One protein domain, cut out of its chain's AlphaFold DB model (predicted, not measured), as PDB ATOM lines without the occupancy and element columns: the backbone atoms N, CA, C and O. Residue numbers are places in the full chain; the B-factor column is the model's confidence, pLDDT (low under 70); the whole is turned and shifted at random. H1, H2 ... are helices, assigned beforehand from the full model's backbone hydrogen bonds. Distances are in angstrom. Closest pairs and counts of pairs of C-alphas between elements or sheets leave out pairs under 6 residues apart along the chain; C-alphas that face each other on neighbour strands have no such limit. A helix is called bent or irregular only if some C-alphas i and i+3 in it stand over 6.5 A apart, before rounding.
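What this domain is: This is residues 115 to 170 of the 170 residues of an uncharacterized protein of Thermotogaceae bacterium (UniProt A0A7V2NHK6). Two helices, H1 and H2, cross nearly at right angles, the midpart of H1 over the second half of the longer H2. The long link between them, residues 127 to 149, wraps round H2 as an irregular loop, with residues 133 to 138 passing on the side of H2 away from H1. The printed part has 56 residues with two named helices, H1 then H2, and no named strand; its class is all helix. It is compact, with a radius of gyration of the C-alphas of 10.3 A and spans of 30 by 21 by 16 A.

Where its parts are: Find C-alpha 115 at (2.933, 32.031, 38.676), where H1 begins; H1 covers residues 115 to 126, 16.4 A from first to last C-alpha, and ends with C-alpha 126 at (2.788, 18.787, 48.394). Pass along the link to C-alpha 150 at (-1.120, 16.803, 30.259). From there H2, residues 150 to 168, runs 26.9 A to C-alpha 168 at (15.610, 28.214, 48.028).

How they stand to each other: Look at Gly 120 and Trp 161, the closest C-alphas of H1 and H2, 3.8 A apart. The two helices touch, H2 with residues 157 to 165 alone. Their lines stand about perpendicular, at 84 degrees, and their centres are 8.0 A apart. In H1 and H2 every O i to N i+4 pair is within hydrogen-bond range.

The domain as a whole: The C-alphas of Glu 148 and Gly 169 are the two farthest apart, at 31.3 A. From H1 to H2 you follow a long link of 23 residues. The printed part has no cut and ends at Phe 170, the chain's last residue. In the B-factor column the mean pLDDT of the printed part of this model is 91.8, and no printed residue is under 70.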
ATOM      1  N   HIS A 115       3.655  33.303  38.781       92.81
ATOM      2  CA  HIS A 115       2.933  32.031  38.676       92.81
ATOM      3  C   HIS A 115       3.844  30.797  38.793       92.81
ATOM      4  O   HIS A 115       3.564  29.888  39.561       92.81
ATOM      5  N   TRP A 116       4.968  30.775  38.070       95.19
ATOM      6  CA  TRP A 116       5.910  29.651  38.116       95.19
ATOM      7  C   TRP A 116       6.520  29.437  39.511       95.19
ATOM      8  O   TRP A 116       6.875  28.319  39.871       95.19
ATOM      9  N   PHE A 117       6.677  30.504  40.295       95.75
ATOM     10  CA  PHE A 117       7.234  30.422  41.639       95.75
ATOM     11  C   PHE A 117       6.172  29.927  42.622       95.75
ATOM     12  O   PHE A 117       6.471  29.071  43.448       95.75
ATOM     13  N   GLU A 118       4.932  30.409  42.493       96.31
ATOM     14  CA  GLU A 118       3.785  29.896  43.252       96.31
ATOM     15  C   GLU A 118       3.583  28.396  42.997       96.31
ATOM     16  O   GLU A 118       3.635  27.614  43.940       96.31
ATOM     17  N   GLU A 119       3.478  27.984  41.731       96.12
ATOM     18  CA  GLU A 119       3.387  26.578  41.309       96.12
ATOM     19  C   GLU A 119       4.522  25.732  41.907       96.12
ATOM     20  O   GLU A 119       4.303  24.648  42.450       96.12
ATOM     21  N   GLY A 120       5.759  26.235  41.844       96.81
ATOM     22  CA  GLY A 120       6.919  25.528  42.375       96.81
ATOM     23  C   GLY A 120       6.900  25.385  43.899       96.81
ATOM     24  O   GLY A 120       7.334  24.351  44.413       96.81
ATOM     25  N   LEU A 121       6.377  26.380  44.622       97.25
ATOM     26  CA  LEU A 121       6.178  26.298  46.069       97.25
ATOM     27  C   LEU A 121       5.069  25.330  46.443       97.25
ATOM     28  O   LEU A 121       5.264  24.534  47.360       97.25
ATOM     29  N   VAL A 122       3.940  25.367  45.734       97.75
ATOM     30  CA  VAL A 122       2.856  24.394  45.907       97.75
ATOM     31  C   VAL A 122       3.414  22.981  45.753       97.75
ATOM     32  O   VAL A 122       3.249  22.155  46.643       97.75
ATOM     33  N   CYS A 123       4.179  22.730  44.693       97.25
ATOM     34  CA  CYS A 123       4.822  21.441  44.456       97.25
ATOM     35  C   CYS A 123       5.789  20.995  45.565       97.25
ATOM     36  O   CYS A 123       5.916  19.800  45.843       97.25
ATOM     37  N   GLU A 124       6.517  21.935  46.172       96.81
ATOM     38  CA  GLU A 124       7.395  21.637  47.305       96.81
ATOM     39  C   GLU A 124       6.580  21.315  48.565       96.81
ATOM     40  O   GLU A 124       6.899  20.360  49.281       96.81
ATOM     41  N   LEU A 125       5.498  22.060  48.808       96.88
ATOM     42  CA  LEU A 125       4.573  21.858  49.925       96.88
ATOM     43  C   LEU A 125       3.822  20.523  49.824       96.88
ATOM     44  O   LEU A 125       3.649  19.864  50.844       96.88
ATOM     45  N   THR A 126       3.470  20.074  48.619       96.69
ATOM     46  CA  THR A 126       2.788  18.787  48.394       96.69
ATOM     47  C   THR A 126       3.737  17.594  48.230       96.69
ATOM     48  O   THR A 126       3.299  16.445  48.176       96.69
ATOM     49  N   GLU A 127       5.046  17.837  48.092       95.44
ATOM     50  CA  GLU A 127       6.056  16.838  47.700       95.44
ATOM     51  C   GLU A 127       5.684  16.034  46.430       95.44
ATOM     52  O   GLU A 127       6.169  14.915  46.219       95.44
ATOM     53  N   GLU A 128       4.828  16.562  45.550       94.00
ATOM     54  CA  GLU A 128       4.203  15.755  44.495       94.00
ATOM     55  C   GLU A 128       5.187  15.239  43.438       94.00
ATOM     56  O   GLU A 128       4.911  14.234  42.771       94.00
ATOM     57  N   TRP A 129       6.348  15.881  43.308       95.50
ATOM     58  CA  TRP A 129       7.412  15.510  42.374       95.50
ATOM     59  C   TRP A 129       8.558  14.723  43.006       95.50
ATOM     60  O   TRP A 129       9.476  14.303  42.295       95.50
ATOM     61  N   LYS A 130       8.496  14.455  44.314       92.88
ATOM     62  CA  LYS A 130       9.492  13.646  45.019       92.88
ATOM     63  C   LYS A 130       9.643  12.283  44.343       92.88
ATOM     64  O   LYS A 130       8.661  11.609  44.028       92.88
ATOM     65  N   ASP A 131      10.887  11.921  44.046       92.50
ATOM     66  CA  ASP A 131      11.280  10.695  43.338       92.50
ATOM     67  C   ASP A 131      10.720  10.531  41.906       92.50
ATOM     68  O   ASP A 131      10.865   9.470  41.289       92.50
ATOM     69  N   LYS A 132      10.116  11.578  41.329       93.25
ATOM     70  CA  LYS A 132       9.620  11.595  39.946       93.25
ATOM     71  C   LYS A 132      10.543  12.413  39.051       93.25
ATOM     72  O   LYS A 132      11.350  13.217  39.503       93.25
ATOM     73  N   LYS A 133      10.424  12.191  37.742       94.06
ATOM     74  CA  LYS A 133      11.108  12.981  36.713       94.06
ATOM     75  C   LYS A 133      10.159  13.311  35.573       94.06
ATOM     76  O   LYS A 133       9.347  12.470  35.169       94.06
ATOM     77  N   ARG A 134      10.301  14.517  35.041       95.00
ATOM     78  CA  ARG A 134       9.686  14.983  33.795       95.00
ATOM     79  C   ARG A 134      10.731  15.707  32.957       95.00
ATOM     80  O   ARG A 134      11.883  15.852  33.376       95.00
ATOM     81  N   SER A 135      10.337  16.106  31.755       94.25
ATOM     82  CA  SER A 135      11.171  16.978  30.938       94.25
ATOM     83  C   SER A 135      11.295  18.350  31.587       94.25
ATOM     84  O   SER A 135      10.378  18.812  32.259       94.25
ATOM     85  N   ILE A 136      12.451  18.978  31.386       93.44
ATOM     86  CA  ILE A 136      12.737  20.317  31.895       93.44
ATOM     87  C   ILE A 136      12.370  21.323  30.811       93.44
ATOM     88  O   ILE A 136      12.800  21.179  29.663       93.44
ATOM     89  N   ILE A 137      11.602  22.339  31.186       91.75
ATOM     90  CA  ILE A 137      11.233  23.464  30.332       91.75
ATOM     91  C   ILE A 137      11.551  24.790  31.027       91.75
ATOM     92  O   ILE A 137      11.648  24.866  32.250       91.75
ATOM     93  N   ASP A 138      11.738  25.844  30.238       91.12
ATOM     94  CA  ASP A 138      12.036  27.185  30.747       91.12
ATOM     95  C   ASP A 138      10.750  27.871  31.238       91.12
ATOM     96  O   ASP A 138       9.974  28.401  30.441       91.12
ATOM     97  N   VAL A 139      10.505  27.829  32.547       91.69
ATOM     98  CA  VAL A 139       9.252  28.298  33.165       91.69
ATOM     99  C   VAL A 139       9.087  29.816  33.181       91.69
ATOM    100  O   VAL A 139       7.968  30.302  33.296       91.69
ATOM    101  N   GLU A 140      10.176  30.572  33.021       87.94
ATOM    102  CA  GLU A 140      10.130  32.038  32.938       87.94
ATOM    103  C   GLU A 140       9.725  32.510  31.529       87.94
ATOM    104  O   GLU A 140       9.260  33.637  31.359       87.94
ATOM    105  N   LYS A 141       9.883  31.649  30.511       86.56
ATOM    106  CA  LYS A 141       9.532  31.940  29.109       86.56
ATOM    107  C   LYS A 141       8.251  31.269  28.618       86.56
ATOM    108  O   LYS A 141       7.797  31.587  27.521       86.56
ATOM    109  N   ASN A 142       7.689  30.339  29.385       82.38
ATOM    110  CA  ASN A 142       6.467  29.619  29.036       82.38
ATOM    111  C   ASN A 142       5.340  29.988  30.002       82.38
ATOM    112  O   ASN A 142       5.566  30.165  31.196       82.38
ATOM    113  N   SER A 143       4.118  30.080  29.485       77.31
ATOM    114  CA  SER A 143       2.900  30.277  30.271       77.31
ATOM    115  C   SER A 143       2.014  29.036  30.191       77.31
ATOM    116  O   SER A 143       2.056  28.307  29.197       77.31
ATOM    117  N   LEU A 144       1.187  28.818  31.220       76.12
ATOM    118  CA  LEU A 144       0.210  27.722  31.254       76.12
ATOM    119  C   LEU A 144      -0.741  27.729  30.050       76.12
ATOM    120  O   LEU A 144      -1.135  26.674  29.567       76.12
ATOM    121  N   GLU A 145      -1.083  28.917  29.552       76.19
ATOM    122  CA  GLU A 145      -2.009  29.115  28.429       76.19
ATOM    123  C   GLU A 145      -1.526  28.470  27.122       76.19
ATOM    124  O   GLU A 145      -2.334  28.175  26.246       76.19
ATOM    125  N   ASN A 146      -0.216  28.237  26.997       80.19
ATOM    126  CA  ASN A 146       0.393  27.653  25.805       80.19
ATOM    127  C   ASN A 146       0.553  26.126  25.897       80.19
ATOM    128  O   ASN A 146       1.131  25.527  24.993       80.19
ATOM    129  N   LEU A 147       0.111  25.498  26.992       83.31
ATOM    130  CA  LEU A 147       0.256  24.059  27.207       83.31
ATOM    131  C   LEU A 147      -1.000  23.340  26.703       83.31
ATOM    132  O   LEU A 147      -2.111  23.604  27.163       83.31
ATOM    133  N   GLU A 148      -0.833  22.402  25.774       84.62
ATOM    134  CA  GLU A 148      -1.954  21.717  25.117       84.62
ATOM    135  C   GLU A 148      -2.192  20.316  25.691       84.62
ATOM    136  O   GLU A 148      -3.283  19.750  25.584       84.62
ATOM    137  N   THR A 149      -1.169  19.736  26.317       88.00
ATOM    138  CA  THR A 149      -1.184  18.348  26.776       88.00
ATOM    139  C   THR A 149      -0.929  18.224  28.272       88.00
ATOM    140  O   THR A 149      -0.246  19.032  28.898       88.00
ATOM    141  N   GLN A 150      -1.417  17.130  28.861       87.88
ATOM    142  CA  GLN A 150      -1.120  16.803  30.259       87.88
ATOM    143  C   GLN A 150       0.389  16.622  30.494       87.88
ATOM    144  O   GLN A 150       0.896  16.942  31.563       87.88
ATOM    145  N   TRP A 151       1.123  16.118  29.501       90.00
ATOM    146  CA  TRP A 151       2.569  15.933  29.616       90.00
ATOM    147  C   TRP A 151       3.324  17.267  29.695       90.00
ATOM    148  O   TRP A 151       4.286  17.378  30.457       90.00
ATOM    149  N   GLU A 152       2.883  18.278  28.944       91.06
ATOM    150  CA  GLU A 152       3.433  19.636  29.006       91.06
ATOM    151  C   GLU A 152       3.126  20.295  30.349       91.06
ATOM    152  O   GLU A 152       4.037  20.849  30.960       91.06
ATOM    153  N   LEU A 153       1.894  20.151  30.851       91.00
ATOM    154  CA  LEU A 153       1.495  20.637  32.175       91.00
ATOM    155  C   LEU A 153       2.349  20.016  33.289       91.00
ATOM    156  O   LEU A 153       2.924  20.726  34.110       91.00
ATOM    157  N   GLU A 154       2.511  18.691  33.273       93.25
ATOM    158  CA  GLU A 154       3.357  17.988  34.242       93.25
ATOM    159  C   GLU A 154       4.839  18.384  34.120       93.25
ATOM    160  O   GLU A 154       5.541  18.457  35.125       93.25
ATOM    161  N   SER A 155       5.334  18.653  32.908       94.75
ATOM    162  CA  SER A 155       6.714  19.113  32.696       94.75
ATOM    163  C   SER A 155       6.919  20.559  33.157       94.75
ATOM    164  O   SER A 155       7.973  20.872  33.714       94.75
ATOM    165  N   TYR A 156       5.918  21.425  32.980       94.81
ATOM    166  CA  TYR A 156       5.908  22.794  33.495       94.81
ATOM    167  C   TYR A 156       5.949  22.814  35.019       94.81
ATOM    168  O   TYR A 156       6.874  23.389  35.589       94.81
ATOM    169  N   SER A 157       5.012  22.119  35.661       95.25
ATOM    170  CA  SER A 157       4.910  22.022  37.120       95.25
ATOM    171  C   SER A 157       6.191  21.439  37.743       95.25
ATOM    172  O   SER A 157       6.809  22.048  38.618       95.25
ATOM    173  N   TYR A 158       6.720  20.347  37.175       97.25
ATOM    174  CA  TYR A 158       8.008  19.780  37.592       97.25
ATOM    175  C   TYR A 158       9.183  20.763  37.445       97.25
ATOM    176  O   TYR A 158      10.073  20.813  38.296       97.25
ATOM    177  N   SER A 159       9.207  21.556  36.370       96.94
ATOM    178  CA  SER A 159      10.261  22.553  36.147       96.94
ATOM    179  C   SER A 159      10.148  23.737  37.112       96.94
ATOM    180  O   SER A 159      11.174  24.243  37.567       96.94
ATOM    181  N   CYS A 160       8.925  24.134  37.479       96.94
ATOM    182  CA  CYS A 160       8.656  25.149  38.498       96.94
ATOM    183  C   CYS A 160       9.211  24.706  39.855       96.94
ATOM    184  O   CYS A 160       9.972  25.437  40.490       96.94
ATOM    185  N   TRP A 161       8.909  23.465  40.247       97.56
ATOM    186  CA  TRP A 161       9.411  22.855  41.476       97.56
ATOM    187  C   TRP A 161      10.940  22.825  41.539       97.56
ATOM    188  O   TRP A 161      11.534  23.303  42.507       97.56
ATOM    189  N   LEU A 162      11.603  22.329  40.486       96.94
ATOM    190  CA  LEU A 162      13.069  22.304  40.429       96.94
ATOM    191  C   LEU A 162      13.677  23.702  40.553       96.94
ATOM    192  O   LEU A 162      14.686  23.875  41.239       96.94
ATOM    193  N   ARG A 163      13.067  24.696  39.901       96.31
ATOM    194  CA  ARG A 163      13.553  26.075  39.928       96.31
ATOM    195  C   ARG A 163      13.433  26.692  41.319       96.31
ATOM    196  O   ARG A 163      14.373  27.337  41.776       96.31
ATOM    197  N   VAL A 164      12.317  26.464  42.010       95.69
ATOM    198  CA  VAL A 164      12.135  26.893  43.404       95.69
ATOM    199  C   VAL A 164      13.146  26.207  44.320       95.69
ATOM    200  O   VAL A 164      13.815  26.894  45.087       95.69
ATOM    201  N   LYS A 165      13.340  24.888  44.193       94.44
ATOM    202  CA  LYS A 165      14.361  24.156  44.962       94.44
ATOM    203  C   LYS A 165      15.766  24.728  44.777       94.44
ATOM    204  O   LYS A 165      16.486  24.892  45.757       94.44
ATOM    205  N   GLU A 166      16.144  25.056  43.543       93.94
ATOM    206  CA  GLU A 166      17.441  25.665  43.231       93.94
ATOM    207  C   GLU A 166      17.622  27.025  43.924       93.94
ATOM    208  O   GLU A 166      18.681  27.290  44.490       93.94
ATOM    209  N   ILE A 167      16.596  27.880  43.893       93.38
ATOM    210  CA  ILE A 167      16.641  29.230  44.478       93.38
ATOM    211  C   ILE A 167      16.656  29.174  46.009       93.38
ATOM    212  O   ILE A 167      17.387  29.929  46.649       93.38
ATOM    213  N   MET A 168      15.840  28.292  46.586       89.19
ATOM    214  CA  MET A 168      15.610  28.214  48.028       89.19
ATOM    215  C   MET A 168      16.629  27.330  48.758       89.19
ATOM    216  O   MET A 168      16.785  27.454  49.969       89.19
ATOM    217  N   GLY A 169      17.346  26.461  48.039       84.81
ATOM    218  CA  GLY A 169      18.337  25.554  48.623       84.81
ATOM    219  C   GLY A 169      17.731  24.366  49.380       84.81
ATOM    220  O   GLY A 169      18.332  23.907  50.353       84.81
ATOM    221  N   PHE A 170      16.554  23.893  48.950       77.81
ATOM    222  CA  PHE A 170      15.883  22.689  49.472       77.81
ATOM    223  C   PHE A 170      16.487  21.371  48.961       77.81
ATOM    224  O   PHE A 170      17.173  21.366  47.915       77.81
TER     225      PHE A 170